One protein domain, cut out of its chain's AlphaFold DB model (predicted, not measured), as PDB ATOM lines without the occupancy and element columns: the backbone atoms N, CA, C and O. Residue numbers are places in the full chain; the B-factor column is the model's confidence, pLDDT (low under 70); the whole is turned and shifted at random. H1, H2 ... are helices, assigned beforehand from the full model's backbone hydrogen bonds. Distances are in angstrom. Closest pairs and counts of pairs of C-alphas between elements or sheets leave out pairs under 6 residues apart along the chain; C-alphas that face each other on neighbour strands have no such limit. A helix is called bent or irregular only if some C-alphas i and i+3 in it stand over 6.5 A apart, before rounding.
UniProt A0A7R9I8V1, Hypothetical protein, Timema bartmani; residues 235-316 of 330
ATOM      1  N   PRO A 235     -10.917  49.673 -32.026       68.00
ATOM      2  CA  PRO A 235     -11.949  48.970 -31.272       68.00
ATOM      3  C   PRO A 235     -12.528  47.800 -32.072       68.00
ATOM      4  O   PRO A 235     -13.700  47.795 -32.452       68.00
ATOM      5  N   MET A 236     -11.669  46.826 -32.383       64.69
ATOM      6  CA  MET A 236     -12.009  45.685 -33.233       64.69
ATOM      7  C   MET A 236     -13.160  44.867 -32.635       64.69
ATOM      8  O   MET A 236     -14.089  44.520 -33.355       64.69
ATOM      9  N   GLY A 237     -13.151  44.635 -31.316       67.56
ATOM     10  CA  GLY A 237     -14.194  43.857 -30.637       67.56
ATOM     11  C   GLY A 237     -15.573  44.523 -30.662       67.56
ATOM     12  O   GLY A 237     -16.595  43.849 -30.772       67.56
ATOM     13  N   GLU A 238     -15.633  45.851 -30.590       72.25
ATOM     14  CA  GLU A 238     -16.882  46.597 -30.727       72.25
ATOM     15  C   GLU A 238     -17.367  46.605 -32.178       72.25
ATOM     16  O   GLU A 238     -18.570  46.497 -32.405       72.25
ATOM     17  N   MET A 239     -16.457  46.711 -33.151       77.38
ATOM     18  CA  MET A 239     -16.815  46.674 -34.572       77.38
ATOM     19  C   MET A 239     -17.381  45.312 -34.984       77.38
ATOM     20  O   MET A 239     -18.325  45.285 -35.770       77.38
ATOM     21  N   THR A 240     -16.895  44.208 -34.405       81.50
ATOM     22  CA  THR A 240     -17.467  42.867 -34.619       81.50
ATOM     23  C   THR A 240     -18.950  42.809 -34.250       81.50
ATOM     24  O   THR A 240     -19.733  42.253 -35.008       81.50
ATOM     25  N   LYS A 241     -19.380  43.485 -33.175       81.56
ATOM     26  CA  LYS A 241     -20.808  43.533 -32.802       81.56
ATOM     27  C   LYS A 241     -21.672  44.191 -33.879       81.56
ATOM     28  O   LYS A 241     -22.823  43.814 -34.051       81.56
ATOM     29  N   CYS A 242     -21.123  45.162 -34.612       86.94
ATOM     30  CA  CYS A 242     -21.821  45.756 -35.750       86.94
ATOM     31  C   CYS A 242     -21.956  44.772 -36.917       86.94
ATOM     32  O   CYS A 242     -22.965  44.821 -37.615       86.94
ATOM     33  N   CYS A 243     -20.959  43.909 -37.139       85.31
ATOM     34  CA  CYS A 243     -21.046  42.841 -38.136       85.31
ATOM     35  C   CYS A 243     -22.141  41.840 -37.754       85.31
ATOM     36  O   CYS A 243     -23.010  41.566 -38.573       85.31
ATOM     37  N   ASP A 244     -22.176  41.399 -36.492       80.94
ATOM     38  CA  ASP A 244     -23.206  40.473 -36.005       80.94
ATOM     39  C   ASP A 244     -24.625  41.053 -36.187       80.94
ATOM     40  O   ASP A 244     -25.537  40.376 -36.659       80.94
ATOM     41  N   GLU A 245     -24.824  42.336 -35.856       84.81
ATOM     42  CA  GLU A 245     -26.103  43.033 -36.070       84.81
ATOM     43  C   GLU A 245     -26.467  43.170 -37.561       84.81
ATOM     44  O   GLU A 245     -27.647  43.098 -37.922       84.81
ATOM     45  N   HIS A 246     -25.473  43.365 -38.436       91.50
ATOM     46  CA  HIS A 246     -25.665  43.457 -39.887       91.50
ATOM     47  C   HIS A 246     -26.083  42.114 -40.488       91.50
ATOM     48  O   HIS A 246     -27.060  42.081 -41.241       91.50
ATOM     49  N   ASP A 247     -25.434  41.025 -40.082       89.25
ATOM     50  CA  ASP A 247     -25.767  39.666 -40.514       89.25
ATOM     51  C   ASP A 247     -27.180  39.276 -40.057       89.25
ATOM     52  O   ASP A 247     -27.994  38.830 -40.866       89.25
ATOM     53  N   ILE A 248     -27.548  39.575 -38.804       88.06
ATOM     54  CA  ILE A 248     -28.926  39.381 -38.313       88.06
ATOM     55  C   ILE A 248     -29.935  40.175 -39.159       88.06
ATOM     56  O   ILE A 248     -31.035  39.690 -39.449       88.06
ATOM     57  N   CYS A 249     -29.592  41.401 -39.565       90.56
ATOM     58  CA  CYS A 249     -30.456  42.207 -40.425       90.56
ATOM     59  C   CYS A 249     -30.615  41.580 -41.817       90.56
ATOM     60  O   CYS A 249     -31.736  41.500 -42.325       90.56
ATOM     61  N   TYR A 250     -29.523  41.089 -42.410       90.38
ATOM     62  CA  TYR A 250     -29.544  40.347 -43.672       90.38
ATOM     63  C   TYR A 250     -30.347  39.047 -43.580       90.38
ATOM     64  O   TYR A 250     -31.057  38.711 -44.529       90.38
ATOM     65  N   ASP A 251     -30.300  38.362 -42.441       86.88
ATOM     66  CA  ASP A 251     -31.029  37.118 -42.173       86.88
ATOM     67  C   ASP A 251     -32.482  37.351 -41.727       86.88
ATOM     68  O   ASP A 251     -33.243  36.408 -41.496       86.88
ATOM     69  N   THR A 252     -32.927  38.605 -41.632       85.12
ATOM     70  CA  THR A 252     -34.325  38.919 -41.338       85.12
ATOM     71  C   THR A 252     -35.110  39.034 -42.640       85.12
ATOM     72  O   THR A 252     -34.850  39.895 -43.484       85.12
ATOM     73  N   CYS A 253     -36.116  38.174 -42.808       88.81
ATOM     74  CA  CYS A 253     -36.870  38.111 -44.054       88.81
ATOM     75  C   CYS A 253     -37.503  39.456 -44.438       88.81
ATOM     76  O   CYS A 253     -38.191  40.093 -43.635       88.81
ATOM     77  N   ASN A 254     -37.331  39.832 -45.708       84.81
ATOM     78  CA  ASN A 254     -37.885  41.030 -46.328       84.81
ATOM     79  C   ASN A 254     -37.389  42.342 -45.689       84.81
ATOM     80  O   ASN A 254     -38.052  43.378 -45.804       84.81
ATOM     81  N   GLN A 255     -36.222  42.318 -45.039       84.56
ATOM     82  CA  GLN A 255     -35.505  43.542 -44.700       84.56
ATOM     83  C   GLN A 255     -34.780  44.094 -45.912       84.56
ATOM     84  O   GLN A 255     -34.157  43.348 -46.648       84.56
ATOM     85  N   ALA A 256     -34.849  45.410 -46.109       82.62
ATOM     86  CA  ALA A 256     -34.171  46.063 -47.221       82.62
ATOM     87  C   ALA A 256     -32.655  46.119 -46.983       82.62
ATOM     88  O   ALA A 256     -32.215  46.614 -45.942       82.62
ATOM     89  N   LYS A 257     -31.862  45.705 -47.979       85.00
ATOM     90  CA  LYS A 257     -30.392  45.754 -47.928       85.00
ATOM     91  C   LYS A 257     -29.879  47.139 -47.531       85.00
ATOM     92  O   LYS A 257     -29.041  47.255 -46.644       85.00
ATOM     93  N   GLU A 258     -30.433  48.194 -48.129       85.12
ATOM     94  CA  GLU A 258     -30.012  49.573 -47.867       85.12
ATOM     95  C   GLU A 258     -30.270  49.997 -46.419       85.12
ATOM     96  O   GLU A 258     -29.537  50.828 -45.885       85.12
ATOM     97  N   HIS A 259     -31.308  49.446 -45.779       86.31
ATOM     98  CA  HIS A 259     -31.564  49.689 -44.364       86.31
ATOM     99  C   HIS A 259     -30.494  49.013 -43.500       86.31
ATOM    100  O   HIS A 259     -29.906  49.680 -42.652       86.31
ATOM    101  N   CYS A 260     -30.188  47.742 -43.770       89.75
ATOM    102  CA  CYS A 260     -29.152  47.002 -43.052       89.75
ATOM    103  C   CYS A 260     -27.768  47.650 -43.207       89.75
ATOM    104  O   CYS A 260     -27.084  47.893 -42.215       89.75
ATOM    105  N   ASP A 261     -27.378  48.013 -44.432       88.75
ATOM    106  CA  ASP A 261     -26.087  48.658 -44.696       88.75
ATOM    107  C   ASP A 261     -25.969  50.025 -44.001       88.75
ATOM    108  O   ASP A 261     -24.897  50.404 -43.522       88.75
ATOM    109  N   TYR A 262     -27.071  50.777 -43.931       90.88
ATOM    110  CA  TYR A 262     -27.113  52.068 -43.247       90.88
ATOM    111  C   TYR A 262     -26.962  51.926 -41.727       90.88
ATOM    112  O   TYR A 262     -26.185  52.668 -41.118       90.88
ATOM    113  N   GLU A 263     -27.662  50.969 -41.112       91.56
ATOM    114  CA  GLU A 263     -27.513  50.685 -39.680       91.56
ATOM    115  C   GLU A 263     -26.096  50.197 -39.353       91.56
ATOM    116  O   GLU A 263     -25.498  50.671 -38.385       91.56
ATOM    117  N   PHE A 264     -25.504  49.368 -40.217       92.88
ATOM    118  CA  PHE A 264     -24.118  48.918 -40.085       92.88
ATOM    119  C   PHE A 264     -23.119  50.083 -40.096       92.88
ATOM    120  O   PHE A 264     -22.327  50.236 -39.162       92.88
ATOM    121  N   LYS A 265     -23.202  50.971 -41.099       88.00
ATOM    122  CA  LYS A 265     -22.394  52.204 -41.152       88.00
ATOM    123  C   LYS A 265     -22.548  53.010 -39.865       88.00
ATOM    124  O   LYS A 265     -21.558  53.425 -39.264       88.00
ATOM    125  N   ASN A 266     -23.786  53.240 -39.438       94.94
ATOM    126  CA  ASN A 266     -24.060  54.020 -38.238       94.94
ATOM    127  C   ASN A 266     -23.473  53.368 -36.985       94.94
ATOM    128  O   ASN A 266     -22.935  54.080 -36.139       94.94
ATOM    129  N   CYS A 267     -23.562  52.045 -36.855       94.69
ATOM    130  CA  CYS A 267     -22.970  51.306 -35.747       94.69
ATOM    131  C   CYS A 267     -21.447  51.515 -35.698       94.69
ATOM    132  O   CYS A 267     -20.923  51.966 -34.675       94.69
ATOM    133  N   LEU A 268     -20.755  51.324 -36.827       85.88
ATOM    134  CA  LEU A 268     -19.302  51.493 -36.923       85.88
ATOM    135  C   LEU A 268     -18.848  52.923 -36.577       85.88
ATOM    136  O   LEU A 268     -17.923  53.118 -35.790       85.88
ATOM    137  N   TYR A 269     -19.517  53.942 -37.124       88.56
ATOM    138  CA  TYR A 269     -19.152  55.341 -36.869       88.56
ATOM    139  C   TYR A 269     -19.460  55.775 -35.429       88.56
ATOM    140  O   TYR A 269     -18.654  56.486 -34.827       88.56
ATOM    141  N   LYS A 270     -20.560  55.285 -34.835       93.44
ATOM    142  CA  LYS A 270     -20.881  55.523 -33.415       93.44
ATOM    143  C   LYS A 270     -19.804  54.976 -32.485       93.44
ATOM    144  O   LYS A 270     -19.568  55.570 -31.434       93.44
ATOM    145  N   ILE A 271     -19.175  53.853 -32.832       87.88
ATOM    146  CA  ILE A 271     -18.022  53.350 -32.081       87.88
ATOM    147  C   ILE A 271     -16.895  54.373 -32.185       87.88
ATOM    148  O   ILE A 271     -16.459  54.877 -31.157       87.88
ATOM    149  N   CYS A 272     -16.496  54.779 -33.389       86.12
ATOM    150  CA  CYS A 272     -15.403  55.738 -33.566       86.12
ATOM    151  C   CYS A 272     -15.606  57.067 -32.821       86.12
ATOM    152  O   CYS A 272     -14.663  57.573 -32.212       86.12
ATOM    153  N   ASP A 273     -16.829  57.600 -32.807       88.81
ATOM    154  CA  ASP A 273     -17.157  58.834 -32.082       88.81
ATOM    155  C   ASP A 273     -17.084  58.660 -30.552       88.81
ATOM    156  O   ASP A 273     -16.753  59.597 -29.824       88.81
ATOM    157  N   LYS A 274     -17.340  57.454 -30.022       85.62
ATOM    158  CA  LYS A 274     -17.159  57.171 -28.584       85.62
ATOM    159  C   LYS A 274     -15.685  57.205 -28.174       85.62
ATOM    160  O   LYS A 274     -15.390  57.655 -27.068       85.62
ATOM    161  N   TYR A 275     -14.777  56.783 -29.056       74.81
ATOM    162  CA  TYR A 275     -13.333  56.745 -28.784       74.81
ATOM    163  C   TYR A 275     -12.657  58.123 -28.852       74.81
ATOM    164  O   TYR A 275     -11.571  58.302 -28.295       74.81
ATOM    165  N   GLU A 276     -13.311  59.127 -29.444       67.69
ATOM    166  CA  GLU A 276     -12.813  60.508 -29.519       67.69
ATOM    167  C   GLU A 276     -12.495  61.112 -28.154       67.69
ATOM    168  O   GLU A 276     -11.537  61.871 -28.005       67.69
ATOM    169  N   LYS A 277     -13.234  60.695 -27.129       62.62
ATOM    170  CA  LYS A 277     -13.077  61.204 -25.765       62.62
ATOM    171  C   LYS A 277     -11.881  60.610 -25.014       62.62
ATOM    172  O   LYS A 277     -11.562  61.104 -23.937       62.62
ATOM    173  N   THR A 278     -11.233  59.573 -25.549       58.59
ATOM    174  CA  THR A 278     -10.253  58.752 -24.811       58.59
ATOM    175  C   THR A 278      -8.864  58.664 -25.444       58.59
ATOM    176  O   THR A 278      -7.904  58.464 -24.708       58.59
ATOM    177  N   VAL A 279      -8.720  58.813 -26.768       66.56
ATOM    178  CA  VAL A 279      -7.456  58.491 -27.480       66.56
ATOM    179  C   VAL A 279      -6.962  59.560 -28.470       66.56
ATOM    180  O   VAL A 279      -5.880  59.418 -29.035       66.56
ATOM    181  N   GLY A 280      -7.693  60.668 -28.631       67.38
ATOM    182  CA  GLY A 280      -7.285  61.804 -29.468       67.38
ATOM    183  C   GLY A 280      -7.691  61.700 -30.946       67.38
ATOM    184  O   GLY A 280      -8.013  60.634 -31.469       67.38
ATOM    185  N   GLU A 281      -7.679  62.846 -31.632       75.69
ATOM    186  CA  GLU A 281      -8.272  63.054 -32.966       75.69
ATOM    187  C   GLU A 281      -7.714  62.119 -34.059       75.69
ATOM    188  O   GLU A 281      -8.456  61.626 -34.911       75.69
ATOM    189  N   THR A 282      -6.410  61.832 -34.033       67.19
ATOM    190  CA  THR A 282      -5.745  60.993 -35.044       67.19
ATOM    191  C   THR A 282      -6.265  59.554 -35.037       67.19
ATOM    192  O   THR A 282      -6.482  58.975 -36.100       67.19
ATOM    193  N   VAL A 283      -6.527  58.984 -33.856       72.00
ATOM    194  CA  VAL A 283      -7.028  57.605 -33.719       72.00
ATOM    195  C   VAL A 283      -8.476  57.505 -34.204       72.00
ATOM    196  O   VAL A 283      -8.840  56.552 -34.892       72.00
ATOM    197  N   VAL A 284      -9.288  58.532 -33.944       80.56
ATOM    198  CA  VAL A 284     -10.671  58.618 -34.445       80.56
ATOM    199  C   VAL A 284     -10.708  58.658 -35.965       80.56
ATOM    200  O   VAL A 284     -11.541  57.987 -36.574       80.56
ATOM    201  N   LYS A 285      -9.802  59.411 -36.601       78.88
ATOM    202  CA  LYS A 285      -9.704  59.462 -38.068       78.88
ATOM    203  C   LYS A 285      -9.363  58.095 -38.652       78.88
ATOM    204  O   LYS A 285     -10.013  57.675 -39.609       78.88
ATOM    205  N   THR A 286      -8.422  57.374 -38.045       76.00
ATOM    206  CA  THR A 286      -8.089  55.998 -38.446       76.00
ATOM    207  C   THR A 286      -9.275  55.049 -38.250       76.00
ATOM    208  O   THR A 286      -9.586  54.273 -39.151       76.00
ATOM    209  N   CYS A 287     -10.001  55.162 -37.135       80.25
ATOM    210  CA  CYS A 287     -11.220  54.388 -36.891       80.25
ATOM    211  C   CYS A 287     -12.288  54.662 -37.958       80.25
ATOM    212  O   CYS A 287     -12.822  53.730 -38.553       80.25
ATOM    213  N   LYS A 288     -12.562  55.939 -38.261       82.12
ATOM    214  CA  LYS A 288     -13.532  56.332 -39.295       82.12
ATOM    215  C   LYS A 288     -13.110  55.847 -40.681       82.12
ATOM    216  O   LYS A 288     -13.972  55.477 -41.472       82.12
ATOM    217  N   ALA A 289     -11.809  55.807 -40.975       77.69
ATOM    218  CA  ALA A 289     -11.296  55.237 -42.216       77.69
ATOM    219  C   ALA A 289     -11.534  53.717 -42.294       77.69
ATOM    220  O   ALA A 289     -12.032  53.240 -43.312       77.69
ATOM    221  N   ALA A 290     -11.261  52.976 -41.215       78.25
ATOM    222  CA  ALA A 290     -11.541  51.540 -41.136       78.25
ATOM    223  C   ALA A 290     -13.048  51.243 -41.249       78.25
ATOM    224  O   ALA A 290     -13.458  50.418 -42.065       78.25
ATOM    225  N   ALA A 291     -13.883  51.988 -40.518       80.94
ATOM    226  CA  ALA A 291     -15.342  51.916 -40.603       80.94
ATOM    227  C   ALA A 291     -15.847  52.153 -42.036       80.94
ATOM    228  O   ALA A 291     -16.720  51.437 -42.528       80.94
ATOM    229  N   LYS A 292     -15.267  53.138 -42.733       78.31
ATOM    230  CA  LYS A 292     -15.590  53.430 -44.131       78.31
ATOM    231  C   LYS A 292     -15.223  52.273 -45.055       78.31
ATOM    232  O   LYS A 292     -16.032  51.925 -45.905       78.31
ATOM    233  N   MET A 293     -14.045  51.668 -44.877       75.06
ATOM    234  CA  MET A 293     -13.619  50.506 -45.667       75.06
ATOM    235  C   MET A 293     -14.555  49.305 -45.476       75.06
ATOM    236  O   MET A 293     -14.987  48.724 -46.470       75.06
ATOM    237  N   LEU A 294     -14.919  48.983 -44.229       78.12
ATOM    238  CA  LEU A 294     -15.855  47.896 -43.910       78.12
ATOM    239  C   LEU A 294     -17.220  48.114 -44.577       78.12
ATOM    240  O   LEU A 294     -17.708  47.247 -45.299       78.12
ATOM    241  N   PHE A 295     -17.801  49.304 -44.407       77.94
ATOM    242  CA  PHE A 295     -19.072  49.663 -45.038       77.94
ATOM    243  C   PHE A 295     -18.996  49.670 -46.573       77.94
ATOM    244  O   PHE A 295     -19.902  49.189 -47.247       77.94
ATOM    245  N   THR A 296     -17.919  50.190 -47.168       72.06
ATOM    246  CA  THR A 296     -17.754  50.131 -48.627       72.06
ATOM    247  C   THR A 296     -17.714  48.685 -49.117       72.06
ATOM    248  O   THR A 296     -18.338  48.399 -50.136       72.06
ATOM    249  N   GLY A 297     -17.076  47.772 -48.379       78.44
ATOM    250  CA  GLY A 297     -17.084  46.341 -48.690       78.44
ATOM    251  C   GLY A 297     -18.494  45.740 -48.758       78.44
ATOM    252  O   GLY A 297     -18.804  45.014 -49.704       78.44
ATOM    253  N   THR A 298     -19.390  46.082 -47.825       76.19
ATOM    254  CA  THR A 298     -20.771  45.556 -47.830       76.19
ATOM    255  C   THR A 298     -21.627  46.142 -48.953       76.19
ATOM    256  O   THR A 298     -22.514  45.462 -49.485       76.19
ATOM    257  N   ILE A 299     -21.346  47.374 -49.382       76.44
ATOM    258  CA  ILE A 299     -22.010  47.992 -50.536       76.44
ATOM    259  C   ILE A 299     -21.521  47.380 -51.855       76.44
ATOM    260  O   ILE A 299     -22.341  47.081 -52.721       76.44
ATOM    261  N   THR A 300     -20.211  47.175 -52.021       69.50
ATOM    262  CA  THR A 300     -19.633  46.717 -53.295       69.50
ATOM    263  C   THR A 300     -19.738  45.210 -53.496       69.50
ATOM    264  O   THR A 300     -19.951  44.763 -54.622       69.50
ATOM    265  N   LEU A 301     -19.621  44.419 -52.425       80.06
ATOM    266  CA  LEU A 301     -19.564  42.953 -52.493       80.06
ATOM    267  C   LEU A 301     -20.762  42.264 -51.821       80.06
ATOM    268  O   LEU A 301     -20.975  41.066 -52.000       80.06
ATOM    269  N   GLY A 302     -21.589  43.000 -51.072       77.88
ATOM    270  CA  GLY A 302     -22.622  42.402 -50.222       77.88
ATOM    271  C   GLY A 302     -23.911  41.969 -50.923       77.88
ATOM    272  O   GLY A 302     -24.778  41.420 -50.255       77.88
ATOM    273  N   CYS A 303     -24.085  42.196 -52.232       84.31
ATOM    274  CA  CYS A 303     -25.330  41.834 -52.933       84.31
ATOM    275  C   CYS A 303     -25.587  40.317 -52.913       84.31
ATOM    276  O   CYS A 303     -26.687  39.879 -52.582       84.31
ATOM    277  N   LYS A 304     -24.554  39.510 -53.193       83.94
ATOM    278  CA  LYS A 304     -24.664  38.045 -53.154       83.94
ATOM    279  C   LYS A 304     -25.000  37.548 -51.746       83.94
ATOM    280  O   LYS A 304     -25.961  36.804 -51.598       83.94
ATOM    281  N   SER A 305     -24.252  38.010 -50.740       81.50
ATOM    282  CA  SER A 305     -24.477  37.662 -49.330       81.50
ATOM    283  C   SER A 305     -25.911  37.993 -48.895       81.50
ATOM    284  O   SER A 305     -26.639  37.103 -48.471       81.50
ATOM    285  N   TYR A 306     -26.381  39.217 -49.156       85.81
ATOM    286  CA  TYR A 306     -27.754  39.626 -48.851       85.81
ATOM    287  C   TYR A 306     -28.807  38.721 -49.508       85.81
ATOM    288  O   TYR A 306     -29.745  38.274 -48.851       85.81
ATOM    289  N   LEU A 307     -28.669  38.421 -50.803       83.88
ATOM    290  CA  LEU A 307     -29.627  37.559 -51.502       83.88
ATOM    291  C   LEU A 307     -29.611  36.124 -50.966       83.88
ATOM    292  O   LEU A 307     -30.661  35.482 -50.918       83.88
ATOM    293  N   ASP A 308     -28.444  35.609 -50.593       84.38
ATOM    294  CA  ASP A 308     -28.303  34.262 -50.045       84.38
ATOM    295  C   ASP A 308     -28.870  34.164 -48.619       84.38
ATOM    296  O   ASP A 308     -29.570  33.189 -48.326       84.38
ATOM    297  N   SER A 309     -28.692  35.191 -47.786       87.81
ATOM    298  CA  SER A 309     -29.381  35.336 -46.496       87.81
ATOM    299  C   SER A 309     -30.900  35.419 -46.664       87.81
ATOM    300  O   SER A 309     -31.644  34.654 -46.052       87.81
ATOM    301  N   GLN A 310     -31.396  36.246 -47.590       86.62
ATOM    302  CA  GLN A 310     -32.837  36.386 -47.832       86.62
ATOM    303  C   GLN A 310     -33.486  35.091 -48.346       86.62
ATOM    304  O   GLN A 310     -34.629  34.796 -47.996       86.62
ATOM    305  N   LYS A 311     -32.776  34.274 -49.135       84.44
ATOM    306  CA  LYS A 311     -33.268  32.946 -49.559       84.44
ATOM    307  C   LYS A 311     -33.423  31.970 -48.393       84.44
ATOM    308  O   LYS A 311     -34.265  31.079 -48.477       84.44
ATOM    309  N   GLN A 312     -32.590  32.098 -47.363       85.06
ATOM    310  CA  GLN A 312     -32.638  31.253 -46.169       85.06
ATOM    311  C   GLN A 312     -33.682  31.761 -45.171       85.06
ATOM    312  O   GLN A 312     -34.400  30.964 -44.569       85.06
ATOM    313  N   ALA A 313     -33.810  33.081 -45.053       81.75
ATOM    314  CA  ALA A 313     -34.738  33.747 -44.151       81.75
ATOM    315  C   ALA A 313     -36.197  33.705 -44.628       81.75
ATOM    316  O   ALA A 313     -37.122  33.633 -43.816       81.75
ATOM    317  N   CYS A 314     -36.428  33.791 -45.941       78.25
ATOM    318  CA  CYS A 314     -37.764  33.926 -46.511       78.25
ATOM    319  C   CYS A 314     -38.301  32.638 -47.129       78.25
ATOM    320  O   CYS A 314     -37.626  31.934 -47.877       78.25
ATOM    321  N   TYR A 315     -39.605  32.416 -46.950       80.38
ATOM    322  CA  TYR A 315     -40.345  31.485 -47.790       80.38
ATOM    323  C   TYR A 315     -40.781  32.175 -49.087       80.38
ATOM    324  O   TYR A 315     -41.710  32.984 -49.106       80.38
ATOM    325  N   CYS A 316     -40.116  31.838 -50.188       70.38
ATOM    326  CA  CYS A 316     -40.444  32.365 -51.508       70.38
ATOM    327  C   CYS A 316     -41.401  31.417 -52.236       70.38
ATOM    328  O   CYS A 316     -41.045  30.283 -52.559       70.38
TER     329      CYS A 316
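AT A GLANCE: This is residues 235 to 316 of the 330 residues of the protein "Hypothetical protein" of Timema bartmani (UniProt A0A7R9I8V1). Helices H1, H2 and the long arm H3a run lengthwise up and down in a slim rod, with H2 packed on both others; beyond a bend, arm H3b turns across the end of H1. The 82 printed residues hold three named helices, H1, H2, H3, and no named strand: all helix. The whole is only just compact, close to loose, with a radius of gyration of the C-alphas of 14.1 A, and spans 50 by 19 by 17 A.

IN THESE COORDINATES: H1, residues 236 to 250, begins at C-alpha (-12.009, 45.685, -33.233). H2, residues 257 to 279, is 33.3 A long. H3, residues 281 to 313, was assigned as one helix by its hydrogen bonds but is bent, C-alphas 300 and 303 being 7.5 A apart; its arms are H3a, residues 281 to 300, 28.4 A long, and H3b, residues 303 to 313, which ends with C-alpha 313 at (-34.738, 33.747, -44.151).

HOW THE PARTS SIT: The hairpin H1 and H2 touches at a shallow tilt of 15 degrees, closest at C-alphas Cys 249 and Cys 260, 5.6 A. The hairpin H2 and H3a touches at 12 degrees, also shallow, closest at C-alphas Leu 268 and Ala 291, 5.4 A. H1 and H3a are near each other. H1, with residue 250 alone, only just touches H3b, with 3 pairs of C-alphas within 8 A, closest Tyr 250 and Tyr 306, 5.5 A. In H3a and H3b every O i to N i+4 pair is within hydrogen-bond range; H1 has 9 of 11, H2 17 of 19.

THE WHOLE: The C-alphas farthest apart, Gly 280 and Cys 316, are 49.5 A apart. The printed part has no cut and no long link. In this model pLDDT is under 70 at residues 235 to 237, 276 to 280, 282 and 300.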